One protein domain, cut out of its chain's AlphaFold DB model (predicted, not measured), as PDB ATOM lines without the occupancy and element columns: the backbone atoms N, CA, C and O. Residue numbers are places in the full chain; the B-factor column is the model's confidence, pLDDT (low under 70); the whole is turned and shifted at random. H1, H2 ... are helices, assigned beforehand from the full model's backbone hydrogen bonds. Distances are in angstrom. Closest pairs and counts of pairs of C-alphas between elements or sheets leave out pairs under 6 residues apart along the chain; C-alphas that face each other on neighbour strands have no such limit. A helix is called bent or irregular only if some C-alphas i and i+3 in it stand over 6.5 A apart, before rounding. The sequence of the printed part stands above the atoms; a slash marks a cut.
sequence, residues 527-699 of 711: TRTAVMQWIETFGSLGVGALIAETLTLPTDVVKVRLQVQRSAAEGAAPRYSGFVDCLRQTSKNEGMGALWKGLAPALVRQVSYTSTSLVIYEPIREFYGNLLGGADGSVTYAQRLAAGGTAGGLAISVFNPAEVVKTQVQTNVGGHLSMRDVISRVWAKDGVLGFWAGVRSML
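AT A GLANCE: This is residues 527 to 699 of the 711 residues of the protein "Hypothetical protein" of Polarella glacialis (UniProt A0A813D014). Three long helical stretches, H1a, H4 and H5a, make an elongated stack in which H4 runs in the middle, crossed by H1a on one side and forming a hairpin with H5a on the other. At one end H1 and H5 turn sharply into arms H1b and H5b, and H5b meets H1b near its own last residues, about perpendicular to it; H2 and H3 pack on H1b, H6 and H7 on H5b. The printed part has 173 residues with eight named helices, H1 to H8 in chain order, and no named strand: all helix. It is loose, with a radius of gyration of the C-alphas of 19.7 A and spans of 61 by 37 by 36 A.

IN THESE COORDINATES: The longest helix, H1, residues 528 to 567, was assigned as one helix by its hydrogen bonds but is bent: C-alphas 551 and 554 are 7.2 A apart. Its arms are H1a, residues 528 to 551, 35.1 A long from C-alpha 528 at (-63.495, 20.330, -3.087), and H1b, residues 554 to 567, 20.8 A. H4, residues 599 to 628, is 41.5 A long; it is neither bent nor irregular, but only just, with C-alphas 615 and 618 6.5 A apart and a kink of 31 degrees near residue 618. H5, residues 637 to 667, also assigned as one helix by its hydrogen bonds, is bent, with C-alphas 654 and 657 7.7 A apart; its arms are H5a, residues 637 to 654, 26.0 A, and H5b, residues 657 to 667, 15.6 A. The shorter helices are H2, residues 579 to 590, H3, 592 to 596, H6, 675 to 686, H7, 688 to 692, and H8, 695 to 698, ending at C-alpha 698 (-35.235, -4.329, -8.911).

HOW THE PARTS SIT: H1a touches H4 at a steep tilt of 48 degrees, opposite ways, closest at the C-alphas of Gly 542 and Val 607, 4.8 A. H4 and H5a form a helical hairpin at 42 degrees, closest at Arg 621 and Ala 643, C-alphas 5.0 A apart. H1a and H5a are apart. H1b touches H5b, about perpendicular at 78 degrees, with the C-alphas of Val 557 and Gln 666 closest at 6.2 A. H1b also touches H3, closest at the C-alphas of Pro 554 and Leu 595, 4.6 A, and, with residues 558 to 562 alone, H2, closest at those of Val 558 and Cys 582, 6.3 A. H5b touches H6, closest at the C-alphas of Val 661 and Val 678, 6.4 A, and H7, closest at those of Pro 657 and Phe 691, 4.5 A. H8 touches no helix. O i to N i+4 pairs are all within hydrogen-bond range in H1a, H2, H5a, H5b and H6, but 8 of 10 in H1b, 24 of 26 in H4, and 0 of 1 in H3 and in H7, each with 2 of 2 O i to N i+3 pairs; H8 is too short for an O i to N i+4 pair.

THE WHOLE: The C-alphas farthest apart, Asn 589 and Ala 631, are 62.9 A apart. The printed part has no cut; the link from H1 to H2 is long, with 11 residues. Residues 527 to 533, of which 528 to 533 belong to H1, and residues 567 to 572 stand free. The mean pLDDT of the printed part is 79.3, and it is under 70 in residues 527 to 531, 566 to 573, 628 to 634, 669 to 673 and 694 to 699.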
ATOM      1  N   THR A 527     -64.039  18.390   0.635       44.16
ATOM      2  CA  THR A 527     -63.468  17.544  -0.440       44.16
ATOM      3  C   THR A 527     -63.079  18.359  -1.665       44.16
ATOM      4  O   THR A 527     -62.083  18.053  -2.319       44.16
ATOM      5  N   ARG A 528     -63.791  19.459  -1.942       41.66
ATOM      6  CA  ARG A 528     -63.495  20.330  -3.087       41.66
ATOM      7  C   ARG A 528     -62.215  21.153  -2.896       41.66
ATOM      8  O   ARG A 528     -61.490  21.332  -3.862       41.66
ATOM      9  N   THR A 529     -61.905  21.604  -1.680       56.44
ATOM     10  CA  THR A 529     -60.666  22.349  -1.373       56.44
ATOM     11  C   THR A 529     -59.434  21.456  -1.397       56.44
ATOM     12  O   THR A 529     -58.450  21.813  -2.034       56.44
ATOM     13  N   ALA A 530     -59.510  20.263  -0.799       59.97
ATOM     14  CA  ALA A 530     -58.400  19.315  -0.800       59.97
ATOM     15  C   ALA A 530     -58.016  18.916  -2.232       59.97
ATOM     16  O   ALA A 530     -56.863  19.063  -2.618       59.97
ATOM     17  N   VAL A 531     -58.975  18.480  -3.059       68.75
ATOM     18  CA  VAL A 531     -58.698  18.074  -4.452       68.75
ATOM     19  C   VAL A 531     -58.134  19.230  -5.283       68.75
ATOM     20  O   VAL A 531     -57.206  19.016  -6.058       68.75
ATOM     21  N   MET A 532     -58.643  20.453  -5.108       71.56
ATOM     22  CA  MET A 532     -58.093  21.621  -5.806       71.56
ATOM     23  C   MET A 532     -56.662  21.931  -5.357       71.56
ATOM     24  O   MET A 532     -55.812  22.181  -6.205       71.56
ATOM     25  N   GLN A 533     -56.355  21.789  -4.065       74.62
ATOM     26  CA  GLN A 533     -54.996  21.932  -3.544       74.62
ATOM     27  C   GLN A 533     -54.044  20.880  -4.138       74.62
ATOM     28  O   GLN A 533     -52.963  21.227  -4.603       74.62
ATOM     29  N   TRP A 534     -54.466  19.614  -4.237       76.19
ATOM     30  CA  TRP A 534     -53.688  18.561  -4.905       76.19
ATOM     31  C   TRP A 534     -53.398  18.888  -6.374       76.19
ATOM     32  O   TRP A 534     -52.291  18.646  -6.855       76.19
ATOM     33  N   ILE A 535     -54.374  19.451  -7.092       79.50
ATOM     34  CA  ILE A 535     -54.223  19.839  -8.499       79.50
ATOM     35  C   ILE A 535     -53.263  21.027  -8.643       79.50
ATOM     36  O   ILE A 535     -52.401  21.007  -9.522       79.50
ATOM     37  N   GLU A 536     -53.361  22.035  -7.777       77.00
ATOM     38  CA  GLU A 536     -52.459  23.193  -7.765       77.00
ATOM     39  C   GLU A 536     -51.013  22.787  -7.444       77.00
ATOM     40  O   GLU A 536     -50.067  23.193  -8.134       77.00
ATOM     41  N   THR A 537     -50.822  21.915  -6.451       76.19
ATOM     42  CA  THR A 537     -49.510  21.352  -6.110       76.19
ATOM     43  C   THR A 537     -48.969  20.491  -7.253       76.19
ATOM     44  O   THR A 537     -47.820  20.653  -7.656       76.19
ATOM     45  N   PHE A 538     -49.789  19.632  -7.862       81.31
ATOM     46  CA  PHE A 538     -49.379  18.830  -9.019       81.31
ATOM     47  C   PHE A 538     -48.987  19.705 -10.220       81.31
ATOM     48  O   PHE A 538     -47.989  19.427 -10.890       81.31
ATOM     49  N   GLY A 539     -49.751  20.769 -10.484       82.31
ATOM     50  CA  GLY A 539     -49.508  21.709 -11.575       82.31
ATOM     51  C   GLY A 539     -48.206  22.485 -11.397       82.31
ATOM     52  O   GLY A 539     -47.376  22.518 -12.307       82.31
ATOM     53  N   SER A 540     -47.981  23.052 -10.210       82.88
ATOM     54  CA  SER A 540     -46.752  23.794  -9.891       82.88
ATOM     55  C   SER A 540     -45.503  22.902  -9.918       82.88
ATOM     56  O   SER A 540     -44.492  23.276 -10.523       82.88
ATOM     57  N   LEU A 541     -45.586  21.685  -9.367       84.38
ATOM     58  CA  LEU A 541     -44.512  20.688  -9.438       84.38
ATOM     59  C   LEU A 541     -44.242  20.234 -10.874       84.38
ATOM     60  O   LEU A 541     -43.083  20.098 -11.268       84.38
ATOM     61  N   GLY A 542     -45.296  20.059 -11.674       85.12
ATOM     62  CA  GLY A 542     -45.195  19.709 -13.088       85.12
ATOM     63  C   GLY A 542     -44.441  20.767 -13.893       85.12
ATOM     64  O   GLY A 542     -43.512  20.435 -14.626       85.12
ATOM     65  N   VAL A 543     -44.771  22.051 -13.723       87.88
ATOM     66  CA  VAL A 543     -44.078  23.149 -14.423       87.88
ATOM     67  C   VAL A 543     -42.607  23.235 -14.005       87.88
ATOM     68  O   VAL A 543     -41.731  23.336 -14.867       87.88
ATOM     69  N   GLY A 544     -42.312  23.125 -12.706       87.44
ATOM     70  CA  GLY A 544     -40.931  23.084 -12.213       87.44
ATOM     71  C   GLY A 544     -40.133  21.917 -12.803       87.44
ATOM     72  O   GLY A 544     -39.007  22.099 -13.270       87.44
ATOM     73  N   ALA A 545     -40.744  20.732 -12.861       85.94
ATOM     74  CA  ALA A 545     -40.182  19.534 -13.477       85.94
ATOM     75  C   ALA A 545     -39.878  19.716 -14.973       85.94
ATOM     76  O   ALA A 545     -38.811  19.299 -15.429       85.94
ATOM     77  N   LEU A 546     -40.768  20.362 -15.734       89.25
ATOM     78  CA  LEU A 546     -40.568  20.629 -17.163       89.25
ATOM     79  C   LEU A 546     -39.356  21.531 -17.412       89.25
ATOM     80  O   LEU A 546     -38.534  21.245 -18.289       89.25
ATOM     81  N   ILE A 547     -39.242  22.615 -16.644       89.94
ATOM     82  CA  ILE A 547     -38.138  23.571 -16.775       89.94
ATOM     83  C   ILE A 547     -36.821  22.891 -16.400       89.94
ATOM     84  O   ILE A 547     -35.853  22.971 -17.160       89.94
ATOM     85  N   ALA A 548     -36.798  22.180 -15.269       88.94
ATOM     86  CA  ALA A 548     -35.617  21.462 -14.810       88.94
ATOM     87  C   ALA A 548     -35.136  20.445 -15.854       88.94
ATOM     88  O   ALA A 548     -33.979  20.518 -16.266       88.94
ATOM     89  N   GLU A 549     -36.020  19.571 -16.349       89.06
ATOM     90  CA  GLU A 549     -35.657  18.545 -17.337       89.06
ATOM     91  C   GLU A 549     -35.175  19.173 -18.647       89.06
ATOM     92  O   GLU A 549     -34.207  18.706 -19.232       89.06
ATOM     93  N   THR A 550     -35.795  20.261 -19.116       89.19
ATOM     94  CA  THR A 550     -35.382  20.912 -20.373       89.19
ATOM     95  C   THR A 550     -33.961  21.475 -20.287       89.19
ATOM     96  O   THR A 550     -33.218  21.430 -21.273       89.19
ATOM     97  N   LEU A 551     -33.573  21.983 -19.114       91.25
ATOM     98  CA  LEU A 551     -32.232  22.507 -18.858       91.25
ATOM     99  C   LEU A 551     -31.203  21.394 -18.631       91.25
ATOM    100  O   LEU A 551     -30.053  21.538 -19.045       91.25
ATOM    101  N   THR A 552     -31.594  20.284 -18.003       90.25
ATOM    102  CA  THR A 552     -30.689  19.160 -17.718       90.25
ATOM    103  C   THR A 552     -30.583  18.158 -18.867       90.25
ATOM    104  O   THR A 552     -29.607  17.405 -18.912       90.25
ATOM    105  N   LEU A 553     -31.510  18.169 -19.835       88.31
ATOM    106  CA  LEU A 553     -31.565  17.184 -20.919       88.31
ATOM    107  C   LEU A 553     -30.264  17.049 -21.733       88.31
ATOM    108  O   LEU A 553     -29.868  15.912 -21.995       88.31
ATOM    109  N   PRO A 554     -29.548  18.134 -22.099       88.44
ATOM    110  CA  PRO A 554     -28.264  18.015 -22.794       88.44
ATOM    111  C   PRO A 554     -27.241  17.184 -22.015       88.44
ATOM    112  O   PRO A 554     -26.535  16.351 -22.585       88.44
ATOM    113  N   THR A 555     -27.191  17.383 -20.698       90.12
ATOM    114  CA  THR A 555     -26.300  16.654 -19.791       90.12
ATOM    115  C   THR A 555     -26.740  15.197 -19.647       90.12
ATOM    116  O   THR A 555     -25.897  14.299 -19.683       90.12
ATOM    117  N   ASP A 556     -28.049  14.945 -19.561       87.25
ATOM    118  CA  ASP A 556     -28.636  13.601 -19.524       87.25
ATOM    119  C   ASP A 556     -28.301  12.792 -20.782       87.25
ATOM    120  O   ASP A 556     -27.873  11.642 -20.684       87.25
ATOM    121  N   VAL A 557     -28.444  13.386 -21.970       84.75
ATOM    122  CA  VAL A 557     -28.149  12.711 -23.243       84.75
ATOM    123  C   VAL A 557     -26.671  12.333 -23.328       84.75
ATOM    124  O   VAL A 557     -26.349  11.206 -23.710       84.75
ATOM    125  N   VAL A 558     -25.765  13.231 -22.924       88.00
ATOM    126  CA  VAL A 558     -24.327  12.926 -22.870       88.00
ATOM    127  C   VAL A 558     -24.049  11.800 -21.871       88.00
ATOM    128  O   VAL A 558     -23.350  10.844 -22.208       88.00
ATOM    129  N   LYS A 559     -24.635  11.856 -20.668       88.62
ATOM    130  CA  LYS A 559     -24.495  10.808 -19.645       88.62
ATOM    131  C   LYS A 559     -24.947   9.445 -20.167       88.62
ATOM    132  O   LYS A 559     -24.197   8.478 -20.046       88.62
ATOM    133  N   VAL A 560     -26.133   9.358 -20.767       85.50
ATOM    134  CA  VAL A 560     -26.687   8.095 -21.281       85.50
ATOM    135  C   VAL A 560     -25.813   7.535 -22.404       85.50
ATOM    136  O   VAL A 560     -25.478   6.353 -22.381       85.50
ATOM    137  N   ARG A 561     -25.349   8.368 -23.343       83.50
ATOM    138  CA  ARG A 561     -24.439   7.926 -24.418       83.50
ATOM    139  C   ARG A 561     -23.116   7.386 -23.877       83.50
ATOM    140  O   ARG A 561     -22.640   6.357 -24.356       83.50
ATOM    141  N   LEU A 562     -22.550   8.035 -22.855       86.31
ATOM    142  CA  LEU A 562     -21.334   7.574 -22.179       86.31
ATOM    143  C   LEU A 562     -21.538   6.267 -21.396       86.31
ATOM    144  O   LEU A 562     -20.613   5.459 -21.311       86.31
ATOM    145  N   GLN A 563     -22.725   6.052 -20.825       84.50
ATOM    146  CA  GLN A 563     -23.067   4.813 -20.121       84.50
ATOM    147  C   GLN A 563     -23.269   3.647 -21.098       84.50
ATOM    148  O   GLN A 563     -22.735   2.565 -20.873       84.50
ATOM    149  N   VAL A 564     -23.962   3.882 -22.216       80.56
ATOM    150  CA  VAL A 564     -24.275   2.851 -23.220       80.56
ATOM    151  C   VAL A 564     -23.042   2.421 -24.011       80.56
ATOM    152  O   VAL A 564     -22.901   1.237 -24.304       80.56
ATOM    153  N   GLN A 565     -22.111   3.333 -24.325       74.75
ATOM    154  CA  GLN A 565     -20.906   2.969 -25.087       74.75
ATOM    155  C   GLN A 565     -20.032   1.923 -24.381       74.75
ATOM    156  O   GLN A 565     -19.379   1.136 -25.056       74.75
ATOM    157  N   ARG A 566     -20.035   1.879 -23.039       65.00
ATOM    158  CA  ARG A 566     -19.286   0.869 -22.274       65.00
ATOM    159  C   ARG A 566     -19.912  -0.518 -22.383       65.00
ATOM    160  O   ARG A 566     -19.204  -1.506 -22.264       65.00
ATOM    161  N   SER A 567     -21.217  -0.587 -22.628       57.16
ATOM    162  CA  SER A 567     -21.945  -1.841 -22.836       57.16
ATOM    163  C   SER A 567     -21.906  -2.326 -24.289       57.16
ATOM    164  O   SER A 567     -22.253  -3.472 -24.548       57.16
ATOM    165  N   ALA A 568     -21.522  -1.466 -25.239       56.94
ATOM    166  CA  ALA A 568     -21.619  -1.747 -26.670       56.94
ATOM    167  C   ALA A 568     -20.375  -2.419 -27.278       56.94
ATOM    168  O   ALA A 568     -20.449  -2.862 -28.423       56.94
ATOM    169  N   ALA A 569     -19.248  -2.509 -26.562       54.25
ATOM    170  CA  ALA A 569     -18.055  -3.161 -27.097       54.25
ATOM    171  C   ALA A 569     -17.103  -3.685 -26.012       54.25
ATOM    172  O   ALA A 569     -16.240  -2.962 -25.516       54.25
ATOM    173  N   GLU A 570     -17.186  -4.980 -25.717       53.91
ATOM    174  CA  GLU A 570     -16.023  -5.720 -25.226       53.91
ATOM    175  C   GLU A 570     -15.020  -5.823 -26.391       53.91
ATOM    176  O   GLU A 570     -15.161  -6.662 -27.276       53.91
ATOM    177  N   GLY A 571     -14.050  -4.900 -26.449       57.28
ATOM    178  CA  GLY A 571     -12.902  -4.977 -27.366       57.28
ATOM    179  C   GLY A 571     -12.793  -3.919 -28.475       57.28
ATOM    180  O   GLY A 571     -11.794  -3.929 -29.189       57.28
ATOM    181  N   ALA A 572     -13.738  -2.979 -28.620       62.53
ATOM    182  CA  ALA A 572     -13.585  -1.841 -29.542       62.53
ATOM    183  C   ALA A 572     -13.181  -0.561 -28.796       62.53
ATOM    184  O   ALA A 572     -13.593  -0.339 -27.655       62.53
ATOM    185  N   ALA A 573     -12.390   0.299 -29.446       68.69
ATOM    186  CA  ALA A 573     -12.006   1.589 -28.880       68.69
ATOM    187  C   ALA A 573     -13.261   2.425 -28.535       68.69
ATOM    188  O   ALA A 573     -14.206   2.466 -29.331       68.69
ATOM    189  N   PRO A 574     -13.297   3.092 -27.365       71.88
ATOM    190  CA  PRO A 574     -14.457   3.866 -26.942       71.88
ATOM    191  C   PRO A 574     -14.746   4.989 -27.941       71.88
ATOM    192  O   PRO A 574     -13.853   5.743 -28.322       71.88
ATOM    193  N   ARG A 575     -16.015   5.115 -28.350       76.44
ATOM    194  CA  ARG A 575     -16.461   6.139 -29.310       76.44
ATOM    195  C   ARG A 575     -16.280   7.562 -28.776       76.44
ATOM    196  O   ARG A 575     -16.049   8.468 -29.569       76.44
ATOM    197  N   TYR A 576     -16.397   7.744 -27.462       82.44
ATOM    198  CA  TYR A 576     -16.237   9.020 -26.775       82.44
ATOM    199  C   TYR A 576     -15.175   8.903 -25.676       82.44
ATOM    200  O   TYR A 576     -15.301   8.067 -24.776       82.44
ATOM    201  N   SER A 577     -14.171   9.782 -25.705       81.88
ATOM    202  CA  SER A 577     -13.083   9.818 -24.713       81.88
ATOM    203  C   SER A 577     -13.490  10.458 -23.377       81.88
ATOM    204  O   SER A 577     -12.851  10.226 -22.352       81.88
ATOM    205  N   GLY A 578     -14.584  11.226 -23.356       85.06
ATOM    206  CA  GLY A 578     -15.095  11.881 -22.153       85.06
ATOM    207  C   GLY A 578     -16.351  12.719 -22.393       85.06
ATOM    208  O   GLY A 578     -16.913  12.731 -23.488       85.06
ATOM    209  N   PHE A 579     -16.791  13.442 -21.358       88.75
ATOM    210  CA  PHE A 579     -18.002  14.276 -21.397       88.75
ATOM    211  C   PHE A 579     -17.926  15.393 -22.444       88.75
ATOM    212  O   PHE A 579     -18.812  15.514 -23.289       88.75
ATOM    213  N   VAL A 580     -16.843  16.175 -22.423       90.12
ATOM    214  CA  VAL A 580     -16.647  17.308 -23.345       90.12
ATOM    215  C   VAL A 580     -16.513  16.827 -24.790       90.12
ATOM    216  O   VAL A 580     -17.077  17.431 -25.701       90.12
ATOM    217  N   ASP A 581     -15.818  15.709 -24.993       87.50
ATOM    218  CA  ASP A 581     -15.656  15.087 -26.305       87.50
ATOM    219  C   ASP A 581     -16.999  14.588 -26.859       87.50
ATOM    220  O   ASP A 581     -17.370  14.905 -27.988       87.50
ATOM    221  N   CYS A 582     -17.809  13.927 -26.024       86.69
ATOM    222  CA  CYS A 582     -19.155  13.496 -26.396       86.69
ATOM    223  C   CYS A 582     -20.071  14.674 -26.756       86.69
ATOM    224  O   CYS A 582     -20.770  14.619 -27.773       86.69
ATOM    225  N   LEU A 583     -20.034  15.763 -25.980       88.75
ATOM    226  CA  LEU A 583     -20.796  16.982 -26.262       88.75
ATOM    227  C   LEU A 583     -20.369  17.610 -27.599       88.75
ATOM    228  O   LEU A 583     -21.217  17.932 -28.438       88.75
ATOM    229  N   ARG A 584     -19.055  17.748 -27.828       89.31
ATOM    230  CA  ARG A 584     -18.490  18.341 -29.047       89.31
ATOM    231  C   ARG A 584     -18.804  17.499 -30.278       89.31
ATOM    232  O   ARG A 584     -19.261  18.035 -31.284       89.31
ATOM    233  N   GLN A 585     -18.589  16.190 -30.202       86.19
ATOM    234  CA  GLN A 585     -18.808  15.274 -31.315       86.19
ATOM    235  C   GLN A 585     -20.299  15.132 -31.640       86.19
ATOM    236  O   GLN A 585     -20.665  15.127 -32.812       86.19
ATOM    237  N   THR A 586     -21.173  15.098 -30.629       86.06
ATOM    238  CA  THR A 586     -22.632  15.095 -30.834       86.06
ATOM    239  C   THR A 586     -23.094  16.390 -31.498       86.06
ATOM    240  O   THR A 586     -23.810  16.346 -32.496       86.06
ATOM    241  N   SER A 587     -22.617  17.542 -31.018       87.38
ATOM    242  CA  SER A 587     -22.972  18.846 -31.594       87.38
ATOM    243  C   SER A 587     -22.458  19.012 -33.027       87.38
ATOM    244  O   SER A 587     -23.157  19.587 -33.856       87.38
ATOM    245  N   LYS A 588     -21.262  18.490 -33.338       86.56
ATOM    246  CA  LYS A 588     -20.649  18.576 -34.673       86.56
ATOM    247  C   LYS A 588     -21.272  17.605 -35.681       86.56
ATOM    248  O   LYS A 588     -21.456  17.981 -36.832       86.56
ATOM    249  N   ASN A 589     -21.586  16.379 -35.263       85.00
ATOM    250  CA  ASN A 589     -22.019  15.319 -36.179       85.00
ATOM    251  C   ASN A 589     -23.542  15.247 -36.343       85.00
ATOM    252  O   ASN A 589     -24.022  14.866 -37.403       85.00
ATOM    253  N   GLU A 590     -24.306  15.579 -35.298       80.88
ATOM    254  CA  GLU A 590     -25.774  15.479 -35.294       80.88
ATOM    255  C   GLU A 590     -26.468  16.843 -35.128       80.88
ATOM    256  O   GLU A 590     -27.690  16.929 -35.254       80.88
ATOM    257  N   GLY A 591     -25.704  17.906 -34.852       84.44
ATOM    258  CA  GLY A 591     -26.198  19.264 -34.622       84.44
ATOM    259  C   GLY A 591     -26.563  19.557 -33.160       84.44
ATOM    260  O   GLY A 591     -26.789  18.659 -32.353       84.44
ATOM    261  N   MET A 592     -26.684  20.845 -32.812       82.44
ATOM    262  CA  MET A 592     -27.062  21.288 -31.454       82.44
ATOM    263  C   MET A 592     -28.438  20.771 -31.008       82.44
ATOM    264  O   MET A 592     -28.636  20.482 -29.832       82.44
ATOM    265  N   GLY A 593     -29.380  20.595 -31.942       81.38
ATOM    266  CA  GLY A 593     -30.701  20.029 -31.642       81.38
ATOM    267  C   GLY A 593     -30.655  18.565 -31.190       81.38
ATOM    268  O   GLY A 593     -31.601  18.087 -30.569       81.38
ATOM    269  N   ALA A 594     -29.551  17.854 -31.445       79.75
ATOM    270  CA  ALA A 594     -29.390  16.469 -31.022       79.75
ATOM    271  C   ALA A 594     -29.277  16.310 -29.499       79.75
ATOM    272  O   ALA A 594     -29.622  15.252 -28.976       79.75
ATOM    273  N   LEU A 595     -28.855  17.360 -28.786       83.69
ATOM    274  CA  LEU A 595     -28.750  17.371 -27.324       83.69
ATOM    275  C   LEU A 595     -30.118  17.315 -26.627       83.69
ATOM    276  O   LEU A 595     -30.199  16.871 -25.489       83.69
ATOM    277  N   TRP A 596     -31.194  17.702 -27.320       85.81
ATOM    278  CA  TRP A 596     -32.571  17.593 -26.826       85.81
ATOM    279  C   TRP A 596     -33.338  16.413 -27.442       85.81
ATOM    280  O   TRP A 596     -34.570  16.352 -27.382       85.81
ATOM    281  N   LYS A 597     -32.634  15.442 -28.041       77.88
ATOM    282  CA  LYS A 597     -33.273  14.209 -28.517       77.88
ATOM    283  C   LYS A 597     -33.917  13.472 -27.345       77.88
ATOM    284  O   LYS A 597     -33.281  13.206 -26.328       77.88
ATOM    285  N   GLY A 598     -35.197  13.143 -27.505       75.69
ATOM    286  CA  GLY A 598     -35.989  12.513 -26.451       75.69
ATOM    287  C   GLY A 598     -36.595  13.487 -25.438       75.69
ATOM    288  O   GLY A 598     -37.022  13.033 -24.383       75.69
ATOM    289  N   LEU A 599     -36.696  14.788 -25.748       84.25
ATOM    290  CA  LEU A 599     -37.352  15.762 -24.867       84.25
ATOM    291  C   LEU A 599     -38.800  15.376 -24.545       84.25
ATOM    292  O   LEU A 599     -39.161  15.326 -23.380       84.25
ATOM    293  N   ALA A 600     -39.618  15.025 -25.541       82.94
ATOM    294  CA  ALA A 600     -41.013  14.644 -25.301       82.94
ATOM    295  C   ALA A 600     -41.177  13.482 -24.289       82.94
ATOM    296  O   ALA A 600     -41.878  13.673 -23.295       82.94
ATOM    297  N   PRO A 601     -40.524  12.309 -24.456       81.19
ATOM    298  CA  PRO A 601     -40.635  11.239 -23.461       81.19
ATOM    299  C   PRO A 601     -39.983  11.601 -22.119       81.19
ATOM    300  O   PRO A 601     -40.457  11.157 -21.076       81.19
ATOM    301  N   ALA A 602     -38.934  12.427 -22.123       83.50
ATOM    302  CA  ALA A 602     -38.295  12.907 -20.902       83.50
ATOM    303  C   ALA A 602     -39.219  13.807 -20.070       83.50
ATOM    304  O   ALA A 602     -39.348  13.591 -18.866       83.50
ATOM    305  N   LEU A 603     -39.919  14.743 -20.714       86.56
ATOM    306  CA  LEU A 603     -40.886  15.630 -20.068       86.56
ATOM    307  C   LEU A 603     -42.082  14.855 -19.521       86.56
ATOM    308  O   LEU A 603     -42.462  15.065 -18.374       86.56
ATOM    309  N   VAL A 604     -42.638  13.925 -20.306       86.12
ATOM    310  CA  VAL A 604     -43.752  13.076 -19.853       86.12
ATOM    311  C   VAL A 604     -43.349  12.290 -18.611       86.12
ATOM    312  O   VAL A 604     -44.063  12.340 -17.615       86.12
ATOM    313  N   ARG A 605     -42.178  11.639 -18.639       85.44
ATOM    314  CA  ARG A 605     -41.640  10.907 -17.487       85.44
ATOM    315  C   ARG A 605     -41.452  11.821 -16.279       85.44
ATOM    316  O   ARG A 605     -41.840  11.443 -15.182       85.44
ATOM    317  N   GLN A 606     -40.835  12.989 -16.456       86.25
ATOM    318  CA  GLN A 606     -40.499  13.862 -15.333       86.25
ATOM    319  C   GLN A 606     -41.756  14.450 -14.682       86.25
ATOM    320  O   GLN A 606     -41.875  14.405 -13.462       86.25
ATOM    321  N   VAL A 607     -42.721  14.935 -15.470       86.38
ATOM    322  CA  VAL A 607     -43.992  15.446 -14.932       86.38
ATOM    323  C   VAL A 607     -44.754  14.339 -14.218       86.38
ATOM    324  O   VAL A 607     -45.208  14.529 -13.095       86.38
ATOM    325  N   SER A 608     -44.875  13.163 -14.832       85.25
ATOM    326  CA  SER A 608     -45.673  12.092 -14.248       85.25
ATOM    327  C   SER A 608     -45.025  11.511 -12.987       85.25
ATOM    328  O   SER A 608     -45.704  11.323 -11.980       85.25
ATOM    329  N   TYR A 609     -43.711  11.269 -13.009       86.00
ATOM    330  CA  TYR A 609     -42.980  10.691 -11.882       86.00
ATOM    331  C   TYR A 609     -42.818  11.675 -10.724       86.00
ATOM    332  O   TYR A 609     -43.147  11.331  -9.590       86.00
ATOM    333  N   THR A 610     -42.321  12.889 -10.980       84.50
ATOM    334  CA  THR A 610     -42.001  13.848  -9.913       84.50
ATOM    335  C   THR A 610     -43.259  14.311  -9.201       84.50
ATOM    336  O   THR A 610     -43.292  14.291  -7.971       84.50
ATOM    337  N   SER A 611     -44.306  14.658  -9.951       83.44
ATOM    338  CA  SER A 611     -45.553  15.116  -9.347       83.44
ATOM    339  C   SER A 611     -46.222  13.998  -8.551       83.44
ATOM    340  O   SER A 611     -46.606  14.219  -7.410       83.44
ATOM    341  N   THR A 612     -46.276  12.770  -9.079       83.38
ATOM    342  CA  THR A 612     -46.902  11.645  -8.361       83.38
ATOM    343  C   THR A 612     -46.102  11.208  -7.134       83.38
ATOM    344  O   THR A 612     -46.690  10.932  -6.095       83.38
ATOM    345  N   SER A 613     -44.770  11.168  -7.217       82.81
ATOM    346  CA  SER A 613     -43.917  10.772  -6.088       82.81
ATOM    347  C   SER A 613     -44.045  11.740  -4.909       82.81
ATOM    348  O   SER A 613     -44.192  11.304  -3.771       82.81
ATOM    349  N   LEU A 614     -44.068  13.051  -5.175       82.94
ATOM    350  CA  LEU A 614     -44.222  14.071  -4.133       82.94
ATOM    351  C   LEU A 614     -45.629  14.078  -3.532       82.94
ATOM    352  O   LEU A 614     -45.768  14.166  -2.317       82.94
ATOM    353  N   VAL A 615     -46.648  13.897  -4.372       84.25
ATOM    354  CA  VAL A 615     -48.044  13.766  -3.942       84.25
ATOM    355  C   VAL A 615     -48.226  12.551  -3.024       84.25
ATOM    356  O   VAL A 615     -48.845  12.633  -1.969       84.25
ATOM    357  N   ILE A 616     -47.657  11.405  -3.392       86.19
ATOM    358  CA  ILE A 616     -47.786  10.167  -2.616       86.19
ATOM    359  C   ILE A 616     -46.911  10.188  -1.348       86.19
ATOM    360  O   ILE A 616     -47.203   9.486  -0.382       86.19
ATOM    361  N   TYR A 617     -45.845  10.987  -1.318       87.12
ATOM    362  CA  TYR A 617     -44.886  10.991  -0.215       87.12
ATOM    363  C   TYR A 617     -45.489  11.426   1.127       87.12
ATOM    364  O   TYR A 617     -45.230  10.771   2.135       87.12
ATOM    365  N   GLU A 618     -46.283  12.498   1.159       84.56
ATOM    366  CA  GLU A 618     -46.890  13.026   2.393       84.56
ATOM    367  C   GLU A 618     -47.778  11.997   3.122       84.56
ATOM    368  O   GLU A 618     -47.467  11.678   4.274       84.56
ATOM    369  N   PRO A 619     -48.784  11.371   2.475       84.94
ATOM    370  CA  PRO A 619     -49.631  10.382   3.143       84.94
ATOM    371  C   PRO A 619     -48.859   9.117   3.539       84.94
ATOM    372  O   PRO A 619     -49.131   8.518   4.580       84.94
ATOM    373  N   ILE A 620     -47.862   8.706   2.748       86.44
ATOM    374  CA  ILE A 620     -47.013   7.565   3.104       86.44
ATOM    375  C   ILE A 620     -46.148   7.892   4.324       86.44
ATOM    376  O   ILE A 620     -45.985   7.056   5.213       86.44
ATOM    377  N   ARG A 621     -45.591   9.101   4.404       84.31
ATOM    378  CA  ARG A 621     -44.792   9.537   5.550       84.31
ATOM    379  C   ARG A 621     -45.625   9.562   6.829       84.31
ATOM    380  O   ARG A 621     -45.136   9.099   7.857       84.31
ATOM    381  N   GLU A 622     -46.853  10.068   6.766       83.50
ATOM    382  CA  GLU A 622     -47.795  10.044   7.892       83.50
ATOM    383  C   GLU A 622     -48.150   8.613   8.296       83.50
ATOM    384  O   GLU A 622     -48.134   8.284   9.479       83.50
ATOM    385  N   PHE A 623     -48.370   7.724   7.324       85.25
ATOM    386  CA  PHE A 623     -48.598   6.305   7.585       85.25
ATOM    387  C   PHE A 623     -47.424   5.658   8.337       85.25
ATOM    388  O   PHE A 623     -47.638   4.989   9.348       85.25
ATOM    389  N   TYR A 624     -46.180   5.897   7.908       82.75
ATOM    390  CA  TYR A 624     -44.996   5.409   8.624       82.75
ATOM    391  C   TYR A 624     -44.823   6.048  10.005       82.75
ATOM    392  O   TYR A 624     -44.364   5.370  10.924       82.75
ATOM    393  N   GLY A 625     -45.197   7.320  10.163       79.12
ATOM    394  CA  GLY A 625     -45.211   8.008  11.455       79.12
ATOM    395  C   GLY A 625     -46.215   7.395  12.432       79.12
ATOM    396  O   GLY A 625     -45.866   7.125  13.573       79.12
ATOM    397  N   ASN A 626     -47.424   7.078  11.967       77.56
ATOM    398  CA  ASN A 626     -48.487   6.498  12.793       77.56
ATOM    399  C   ASN A 626     -48.243   5.021  13.142       77.56
ATOM    400  O   ASN A 626     -48.680   4.553  14.190       77.56
ATOM    401  N   LEU A 627     -47.557   4.272  12.273       72.56
ATOM    402  CA  LEU A 627     -47.295   2.843  12.474       72.56
ATOM    403  C   LEU A 627     -46.112   2.573  13.421       72.56
ATOM    404  O   LEU A 627     -46.045   1.509  14.033       72.56
ATOM    405  N   LEU A 628     -45.152   3.502  13.495       67.31
ATOM    406  CA  LEU A 628     -43.859   3.309  14.165       67.31
ATOM    407  C   LEU A 628     -43.483   4.452  15.129       67.31
ATOM    408  O   LEU A 628     -42.382   4.438  15.681       67.31
ATOM    409  N   GLY A 629     -44.337   5.462  15.304       66.00
ATOM    410  CA  GLY A 629     -44.095   6.593  16.198       66.00
ATOM    411  C   GLY A 629     -44.188   6.186  17.666       66.00
ATOM    412  O   GLY A 629     -45.278   5.962  18.185       66.00
ATOM    413  N   GLY A 630     -43.035   6.100  18.336       58.12
ATOM    414  CA  GLY A 630     -42.949   6.177  19.797       58.12
ATOM    415  C   GLY A 630     -43.264   7.597  20.288       58.12
ATOM    416  O   GLY A 630     -43.311   8.521  19.479       58.12
ATOM    417  N   ALA A 631     -43.466   7.740  21.600       52.19
ATOM    418  CA  ALA A 631     -44.103   8.849  22.331       52.19
ATOM    419  C   ALA A 631     -43.707  10.316  22.007       52.19
ATOM    420  O   ALA A 631     -44.348  11.220  22.531       52.19
ATOM    421  N   ASP A 632     -42.748  10.570  21.115       56.66
ATOM    422  CA  ASP A 632     -42.217  11.906  20.808       56.66
ATOM    423  C   ASP A 632     -42.711  12.497  19.471       56.66
ATOM    424  O   ASP A 632     -42.209  13.528  19.026       56.66
ATOM    425  N   GLY A 633     -43.639  11.838  18.761       60.31
ATOM    426  CA  GLY A 633     -44.283  12.379  17.545       60.31
ATOM    427  C   GLY A 633     -43.346  12.677  16.357       60.31
ATOM    428  O   GLY A 633     -43.791  13.150  15.308       60.31
ATOM    429  N   SER A 634     -42.045  12.396  16.477       64.38
ATOM    430  CA  SER A 634     -41.035  12.752  15.482       64.38
ATOM    431  C   SER A 634     -40.731  11.589  14.528       64.38
ATOM    432  O   SER A 634     -40.336  10.491  14.915       64.38
ATOM    433  N   VAL A 635     -40.911  11.832  13.223       73.81
ATOM    434  CA  VAL A 635     -40.610  10.836  12.181       73.81
ATOM    435  C   VAL A 635     -39.092  10.690  12.028       73.81
ATOM    436  O   VAL A 635     -38.425  11.619  11.548       73.81
ATOM    437  N   THR A 636     -38.568   9.515  12.381       83.94
ATOM    438  CA  THR A 636     -37.142   9.146  12.317       83.94
ATOM    439  C   THR A 636     -36.622   9.180  10.874       83.94
ATOM    440  O   THR A 636     -37.364   8.930   9.923       83.94
ATOM    441  N   TYR A 637     -35.321   9.426  10.677       84.69
ATOM    442  CA  TYR A 637     -34.690   9.414   9.345       84.69
ATOM    443  C   TYR A 637     -34.966   8.120   8.558       84.69
ATOM    444  O   TYR A 637     -35.322   8.177   7.383       84.69
ATOM    445  N   ALA A 638     -34.889   6.959   9.216       84.19
ATOM    446  CA  ALA A 638     -35.187   5.662   8.606       84.19
ATOM    447  C   ALA A 638     -36.634   5.559   8.088       84.19
ATOM    448  O   ALA A 638     -36.869   5.007   7.017       84.19
ATOM    449  N   GLN A 639     -37.601   6.141   8.804       82.06
ATOM    450  CA  GLN A 639     -39.004   6.176   8.378       82.06
ATOM    451  C   GLN A 639     -39.197   7.112   7.182       82.06
ATOM    452  O   GLN A 639     -39.924   6.772   6.256       82.06
ATOM    453  N   ARG A 640     -38.503   8.258   7.147       85.62
ATOM    454  CA  ARG A 640     -38.510   9.153   5.972       85.62
ATOM    455  C   ARG A 640     -37.890   8.479   4.750       85.62
ATOM    456  O   ARG A 640     -38.415   8.614   3.650       85.62
ATOM    457  N   LEU A 641     -36.811   7.720   4.947       89.50
ATOM    458  CA  LEU A 641     -36.183   6.921   3.897       89.50
ATOM    459  C   LEU A 641     -37.138   5.833   3.380       89.50
ATOM    460  O   LEU A 641     -37.290   5.688   2.170       89.50
ATOM    461  N   ALA A 642     -37.816   5.109   4.277       87.31
ATOM    462  CA  ALA A 642     -38.810   4.100   3.912       87.31
ATOM    463  C   ALA A 642     -40.013   4.713   3.175       87.31
ATOM    464  O   ALA A 642     -40.459   4.169   2.165       87.31
ATOM    465  N   ALA A 643     -40.485   5.879   3.626       86.88
ATOM    466  CA  ALA A 643     -41.562   6.624   2.987       86.88
ATOM    467  C   ALA A 643     -41.178   7.105   1.581       86.88
ATOM    468  O   ALA A 643     -41.926   6.903   0.628       86.88
ATOM    469  N   GLY A 644     -39.979   7.671   1.420       87.88
ATOM    470  CA  GLY A 644     -39.459   8.071   0.111       87.88
ATOM    471  C   GLY A 644     -39.250   6.879  -0.826       87.88
ATOM    472  O   GLY A 644     -39.611   6.942  -2.000       87.88
ATOM    473  N   GLY A 645     -38.718   5.770  -0.305       89.38
ATOM    474  CA  GLY A 645     -38.493   4.545  -1.070       89.38
ATOM    475  C   GLY A 645     -39.787   3.898  -1.564       89.38
ATOM    476  O   GLY A 645     -39.866   3.487  -2.718       89.38
ATOM    477  N   THR A 646     -40.823   3.849  -0.728       89.19
ATOM    478  CA  THR A 646     -42.133   3.301  -1.116       89.19
ATOM    479  C   THR A 646     -42.915   4.234  -2.032       89.19
ATOM    480  O   THR A 646     -43.453   3.759  -3.030       89.19
ATOM    481  N   ALA A 647     -42.915   5.547  -1.784       88.44
ATOM    482  CA  ALA A 647     -43.521   6.526  -2.689       88.44
ATOM    483  C   ALA A 647     -42.866   6.489  -4.080       88.44
ATOM    484  O   ALA A 647     -43.558   6.373  -5.095       88.44
ATOM    485  N   GLY A 648     -41.530   6.487  -4.132       86.69
ATOM    486  CA  GLY A 648     -40.773   6.346  -5.376       86.69
ATOM    487  C   GLY A 648     -41.005   4.997  -6.058       86.69
ATOM    488  O   GLY A 648     -41.200   4.952  -7.270       86.69
ATOM    489  N   GLY A 649     -41.055   3.905  -5.286       87.81
ATOM    490  CA  GLY A 649     -41.338   2.550  -5.769       87.81
ATOM    491  C   GLY A 649     -42.730   2.400  -6.395       87.81
ATOM    492  O   GLY A 649     -42.892   1.762  -7.439       87.81
ATOM    493  N   LEU A 650     -43.745   3.027  -5.803       87.62
ATOM    494  CA  LEU A 650     -45.101   3.047  -6.352       87.62
ATOM    495  C   LEU A 650     -45.179   3.919  -7.607       87.62
ATOM    496  O   LEU A 650     -45.726   3.485  -8.622       87.62
ATOM    497  N   ALA A 651     -44.566   5.106  -7.580       86.88
ATOM    498  CA  ALA A 651     -44.524   5.999  -8.734       86.88
ATOM    499  C   ALA A 651     -43.809   5.348  -9.930       86.88
ATOM    500  O   ALA A 651     -44.331   5.365 -11.046       86.88
ATOM    501  N   ILE A 652     -42.650   4.716  -9.711       85.62
ATOM    502  CA  ILE A 652     -41.919   4.041 -10.789       85.62
ATOM    503  C   ILE A 652     -42.702   2.846 -11.328       85.62
ATOM    504  O   ILE A 652     -42.733   2.646 -12.535       85.62
ATOM    505  N   SER A 653     -43.424   2.102 -10.486       84.25
ATOM    506  CA  SER A 653     -44.239   0.969 -10.941       84.25
ATOM    507  C   SER A 653     -45.312   1.384 -11.953       84.25
ATOM    508  O   SER A 653     -45.586   0.634 -12.888       84.25
ATOM    509  N   VAL A 654     -45.882   2.584 -11.814       85.44
ATOM    510  CA  VAL A 654     -46.886   3.121 -12.745       85.44
ATOM    511  C   VAL A 654     -46.235   3.754 -13.979       85.44
ATOM    512  O   VAL A 654     -46.713   3.563 -15.096       85.44
ATOM    513  N   PHE A 655     -45.129   4.485 -13.803       85.06
ATOM    514  CA  PHE A 655     -44.533   5.309 -14.865       85.06
ATOM    515  C   PHE A 655     -43.285   4.722 -15.538       85.06
ATOM    516  O   PHE A 655     -42.723   5.360 -16.432       85.06
ATOM    517  N   ASN A 656     -42.892   3.488 -15.204       86.31
ATOM    518  CA  ASN A 656     -41.795   2.774 -15.865       86.31
ATOM    519  C   ASN A 656     -41.902   2.739 -17.407       86.31
ATOM    520  O   ASN A 656     -40.869   2.886 -18.067       86.31
ATOM    521  N   PRO A 657     -43.099   2.618 -18.028       86.19
ATOM    522  CA  PRO A 657     -43.218   2.654 -19.485       86.19
ATOM    523  C   PRO A 657     -42.627   3.919 -20.126       86.19
ATOM    524  O   PRO A 657     -41.959   3.834 -21.158       86.19
ATOM    525  N   ALA A 658     -42.819   5.089 -19.508       83.75
ATOM    526  CA  ALA A 658     -42.293   6.353 -20.025       83.75
ATOM    527  C   ALA A 658     -40.757   6.405 -19.951       83.75
ATOM    528  O   ALA A 658     -40.105   6.960 -20.838       83.75
ATOM    529  N   GLU A 659     -40.165   5.782 -18.932       82.69
ATOM    530  CA  GLU A 659     -38.713   5.673 -18.781       82.69
ATOM    531  C   GLU A 659     -38.083   4.740 -19.820       82.69
ATOM    532  O   GLU A 659     -37.072   5.092 -20.438       82.69
ATOM    533  N   VAL A 660     -38.708   3.591 -20.089       83.94
ATOM    534  CA  VAL A 660     -38.258   2.679 -21.154       83.94
ATOM    535  C   VAL A 660     -38.286   3.390 -22.507       83.94
ATOM    536  O   VAL A 660     -37.323   3.319 -23.268       83.94
ATOM    537  N   VAL A 661     -39.341   4.151 -22.800       84.44
ATOM    538  CA  VAL A 661     -39.421   4.911 -24.054       84.44
ATOM    539  C   VAL A 661     -38.373   6.034 -24.106       84.44
ATOM    540  O   VAL A 661     -37.704   6.175 -25.130       84.44
ATOM    541  N   LYS A 662     -38.161   6.797 -23.016       82.75
ATOM    542  CA  LYS A 662     -37.108   7.837 -22.930       82.75
ATOM    543  C   LYS A 662     -35.739   7.251 -23.258       82.75
ATOM    544  O   LYS A 662     -35.043   7.767 -24.132       82.75
ATOM    545  N   THR A 663     -35.361   6.182 -22.565       80.62
ATOM    546  CA  THR A 663     -34.026   5.584 -22.681       80.62
ATOM    547  C   THR A 663     -33.776   5.061 -24.091       80.62
ATOM    548  O   THR A 663     -32.769   5.427 -24.685       80.62
ATOM    549  N   GLN A 664     -34.718   4.329 -24.688       81.06
ATOM    550  CA  GLN A 664     -34.599   3.811 -26.059       81.06
ATOM    551  C   GLN A 664     -34.486   4.920 -27.121       81.06
ATOM    552  O   GLN A 664     -33.758   4.774 -28.104       81.06
ATOM    553  N   VAL A 665     -35.170   6.055 -26.930       81.62
ATOM    554  CA  VAL A 665     -35.018   7.220 -27.820       81.62
ATOM    555  C   VAL A 665     -33.638   7.869 -27.650       81.62
ATOM    556  O   VAL A 665     -33.029   8.278 -28.638       81.62
ATOM    557  N   GLN A 666     -33.120   7.953 -26.421       76.31
ATOM    558  CA  GLN A 666     -31.823   8.576 -26.123       76.31
ATOM    559  C   GLN A 666     -30.619   7.704 -26.510       76.31
ATOM    560  O   GLN A 666     -29.570   8.243 -26.873       76.31
ATOM    561  N   THR A 667     -30.757   6.377 -26.457       73.25
ATOM    562  CA  THR A 667     -29.700   5.422 -26.819       73.25
ATOM    563  C   THR A 667     -29.569   5.205 -28.324       73.25
ATOM    564  O   THR A 667     -28.541   4.693 -28.768       73.25
ATOM    565  N   ASN A 668     -30.563   5.590 -29.133       74.44
ATOM    566  CA  ASN A 668     -30.514   5.347 -30.567       74.44
ATOM    567  C   ASN A 668     -29.534   6.291 -31.288       74.44
ATOM    568  O   ASN A 668     -29.848   7.439 -31.616       74.44
ATOM    569  N   VAL A 669     -28.345   5.773 -31.597       57.81
ATOM    570  CA  VAL A 669     -27.299   6.469 -32.356       57.81
ATOM    571  C   VAL A 669     -27.424   6.110 -33.843       57.81
ATOM    572  O   VAL A 669     -26.628   5.343 -34.372       57.81
ATOM    573  N   GLY A 670     -28.455   6.618 -34.529       54.31
ATOM    574  CA  GLY A 670     -28.643   6.298 -35.956       54.31
ATOM    575  C   GLY A 670     -29.858   6.889 -36.677       54.31
ATOM    576  O   GLY A 670     -29.983   6.715 -37.883       54.31
ATOM    577  N   GLY A 671     -30.751   7.604 -35.989       58.53
ATOM    578  CA  GLY A 671     -31.890   8.268 -36.629       58.53
ATOM    579  C   GLY A 671     -32.863   8.870 -35.619       58.53
ATOM    580  O   GLY A 671     -32.858   8.498 -34.445       58.53
ATOM    581  N   HIS A 672     -33.699   9.807 -36.069       58.66
ATOM    582  CA  HIS A 672     -34.825  10.303 -35.279       58.66
ATOM    583  C   HIS A 672     -35.907   9.221 -35.228       58.66
ATOM    584  O   HIS A 672     -36.736   9.135 -36.127       58.66
ATOM    585  N   LEU A 673     -35.883   8.373 -34.199       69.38
ATOM    586  CA  LEU A 673     -37.030   7.515 -33.910       69.38
ATOM    587  C   LEU A 673     -38.088   8.349 -33.208       69.38
ATOM    588  O   LEU A 673     -37.801   9.011 -32.206       69.38
ATOM    589  N   SER A 674     -39.304   8.310 -33.739       77.88
ATOM    590  CA  SER A 674     -40.442   8.881 -33.043       77.88
ATOM    591  C   SER A 674     -40.755   8.046 -31.803       77.88
ATOM    592  O   SER A 674     -40.502   6.838 -31.757       77.88
ATOM    593  N   MET A 675     -41.362   8.679 -30.801       78.12
ATOM    594  CA  MET A 675     -41.866   7.996 -29.608       78.12
ATOM    595  C   MET A 675     -42.766   6.811 -29.990       78.12
ATOM    596  O   MET A 675     -42.656   5.725 -29.423       78.12
ATOM    597  N   ARG A 676     -43.602   6.999 -31.018       81.94
ATOM    598  CA  ARG A 676     -44.521   5.982 -31.542       81.94
ATOM    599  C   ARG A 676     -43.800   4.774 -32.136       81.94
ATOM    600  O   ARG A 676     -44.259   3.650 -31.953       81.94
ATOM    601  N   ASP A 677     -42.664   4.992 -32.793       83.44
ATOM    602  CA  ASP A 677     -41.865   3.914 -33.384       83.44
ATOM    603  C   ASP A 677     -41.209   3.064 -32.300       83.44
ATOM    604  O   ASP A 677     -41.098   1.850 -32.427       83.44
ATOM    605  N   VAL A 678     -40.778   3.695 -31.207       84.25
ATOM    606  CA  VAL A 678     -40.223   2.977 -30.058       84.25
ATOM    607  C   VAL A 678     -41.309   2.172 -29.354       84.25
ATOM    608  O   VAL A 678     -41.105   0.990 -29.094       84.25
ATOM    609  N   ILE A 679     -42.475   2.772 -29.104       85.38
ATOM    610  CA  ILE A 679     -43.612   2.085 -28.475       85.38
ATOM    611  C   ILE A 679     -44.030   0.868 -29.306       85.38
ATOM    612  O   ILE A 679     -44.172  -0.223 -28.756       85.38
ATOM    613  N   SER A 680     -44.175   1.023 -30.626       85.31
ATOM    614  CA  SER A 680     -44.562  -0.084 -31.506       85.31
ATOM    615  C   SER A 680     -43.499  -1.184 -31.561       85.31
ATOM    616  O   SER A 680     -43.847  -2.362 -31.538       85.31
ATOM    617  N   ARG A 681     -42.207  -0.832 -31.550       84.12
ATOM    618  CA  ARG A 681     -41.100  -1.804 -31.502       84.12
ATOM    619  C   ARG A 681     -41.046  -2.580 -30.193       84.12
ATOM    620  O   ARG A 681     -40.838  -3.788 -30.235       84.12
ATOM    621  N   VAL A 682     -41.210  -1.910 -29.052       85.56
ATOM    622  CA  VAL A 682     -41.223  -2.559 -27.730       85.56
ATOM    623  C   VAL A 682     -42.428  -3.486 -27.624       85.56
ATOM    624  O   VAL A 682     -42.275  -4.650 -27.265       85.56
ATOM    625  N   TRP A 683     -43.603  -3.010 -28.042       87.25
ATOM    626  CA  TRP A 683     -44.817  -3.818 -28.070       87.25
ATOM    627  C   TRP A 683     -44.678  -5.049 -28.974       87.25
ATOM    628  O   TRP A 683     -45.060  -6.147 -28.584       87.25
ATOM    629  N   ALA A 684     -44.099  -4.889 -30.167       86.31
ATOM    630  CA  ALA A 684     -43.926  -5.984 -31.119       86.31
ATOM    631  C   ALA A 684     -42.893  -7.033 -30.669       86.31
ATOM    632  O   ALA A 684     -43.029  -8.198 -31.034       86.31
ATOM    633  N   LYS A 685     -41.860  -6.638 -29.912       82.00
ATOM    634  CA  LYS A 685     -40.795  -7.548 -29.460       82.00
ATOM    635  C   LYS A 685     -41.106  -8.237 -28.136       82.00
ATOM    636  O   LYS A 685     -40.985  -9.454 -28.048       82.00
ATOM    637  N   ASP A 686     -41.496  -7.460 -27.130       80.25
ATOM    638  CA  ASP A 686     -41.565  -7.902 -25.730       80.25
ATOM    639  C   ASP A 686     -42.986  -7.785 -25.141       80.25
ATOM    640  O   ASP A 686     -43.216  -8.094 -23.967       80.25
ATOM    641  N   GLY A 687     -43.960  -7.333 -25.941       85.50
ATOM    642  CA  GLY A 687     -45.337  -7.115 -25.504       85.50
ATOM    643  C   GLY A 687     -45.450  -6.063 -24.398       85.50
ATOM    644  O   GLY A 687     -44.636  -5.148 -24.279       85.50
ATOM    645  N   VAL A 688     -46.475  -6.207 -23.552       82.19
ATOM    646  CA  VAL A 688     -46.727  -5.300 -22.415       82.19
ATOM    647  C   VAL A 688     -45.588  -5.350 -21.391       82.19
ATOM    648  O   VAL A 688     -45.211  -4.326 -20.829       82.19
ATOM    649  N   LEU A 689     -44.993  -6.525 -21.170       81.25
ATOM    650  CA  LEU A 689     -43.941  -6.716 -20.167       81.25
ATOM    651  C   LEU A 689     -42.627  -6.011 -20.536       81.25
ATOM    652  O   LEU A 689     -41.853  -5.671 -19.640       81.25
ATOM    653  N   GLY A 690     -42.400  -5.718 -21.821       81.62
ATOM    654  CA  GLY A 690     -41.254  -4.927 -22.280       81.62
ATOM    655  C   GLY A 690     -41.180  -3.541 -21.640       81.62
ATOM    656  O   GLY A 690     -40.096  -3.056 -21.318       81.62
ATOM    657  N   PHE A 691     -42.332  -2.932 -21.349       84.25
ATOM    658  CA  PHE A 691     -42.402  -1.629 -20.685       84.25
ATOM    659  C   PHE A 691     -42.017  -1.674 -19.197       84.25
ATOM    660  O   PHE A 691     -41.811  -0.616 -18.609       84.25
ATOM    661  N   TRP A 692     -41.863  -2.864 -18.601       85.75
ATOM    662  CA  TRP A 692     -41.443  -3.090 -17.207       85.75
ATOM    663  C   TRP A 692     -40.097  -3.819 -17.074       85.75
ATOM    664  O   TRP A 692     -39.736  -4.271 -15.985       85.75
ATOM    665  N   ALA A 693     -39.308  -3.898 -18.150       74.19
ATOM    666  CA  ALA A 693     -38.036  -4.624 -18.164       74.19
ATOM    667  C   ALA A 693     -37.044  -4.184 -17.058       74.19
ATOM    668  O   ALA A 693     -36.290  -5.012 -16.549       74.19
ATOM    669  N   GLY A 694     -37.082  -2.911 -16.638       68.69
ATOM    670  CA  GLY A 694     -36.261  -2.369 -15.544       68.69
ATOM    671  C   GLY A 694     -36.730  -2.777 -14.142       68.69
ATOM    672  O   GLY A 694     -35.904  -3.111 -13.292       68.69
ATOM    673  N   VAL A 695     -38.042  -2.864 -13.912       66.62
ATOM    674  CA  VAL A 695     -38.616  -3.261 -12.610       66.62
ATOM    675  C   VAL A 695     -38.260  -4.710 -12.263       66.62
ATOM    676  O   VAL A 695     -37.997  -5.031 -11.106       66.62
ATOM    677  N   ARG A 696     -38.123  -5.583 -13.271       57.50
ATOM    678  CA  ARG A 696     -37.660  -6.969 -13.080       57.50
ATOM    679  C   ARG A 696     -36.230  -7.065 -12.542       57.50
ATOM    680  O   ARG A 696     -35.896  -8.072 -11.935       57.50
ATOM    681  N   SER A 697     -35.391  -6.048 -12.759       52.56
ATOM    682  CA  SER A 697     -34.036  -6.000 -12.188       52.56
ATOM    683  C   SER A 697     -33.999  -5.487 -10.742       52.56
ATOM    684  O   SER A 697     -33.051  -5.796 -10.025       52.56
ATOM    685  N   MET A 698     -35.033  -4.747 -10.309       46.22
ATOM    686  CA  MET A 698     -35.235  -4.329  -8.911       46.22
ATOM    687  C   MET A 698     -35.813  -5.451  -8.046       46.22
ATOM    688  O   MET A 698     -35.499  -5.530  -6.860       46.22
ATOM    689  N   LEU A 699     -36.626  -6.340  -8.623       43.81
ATOM    690  CA  LEU A 699     -36.955  -7.607  -7.980       43.81
ATOM    691  C   LEU A 699     -35.680  -8.465  -7.968       43.81
ATOM    692  O   LEU A 699     -35.111  -8.701  -9.038       43.81
TER     693      LEU A 699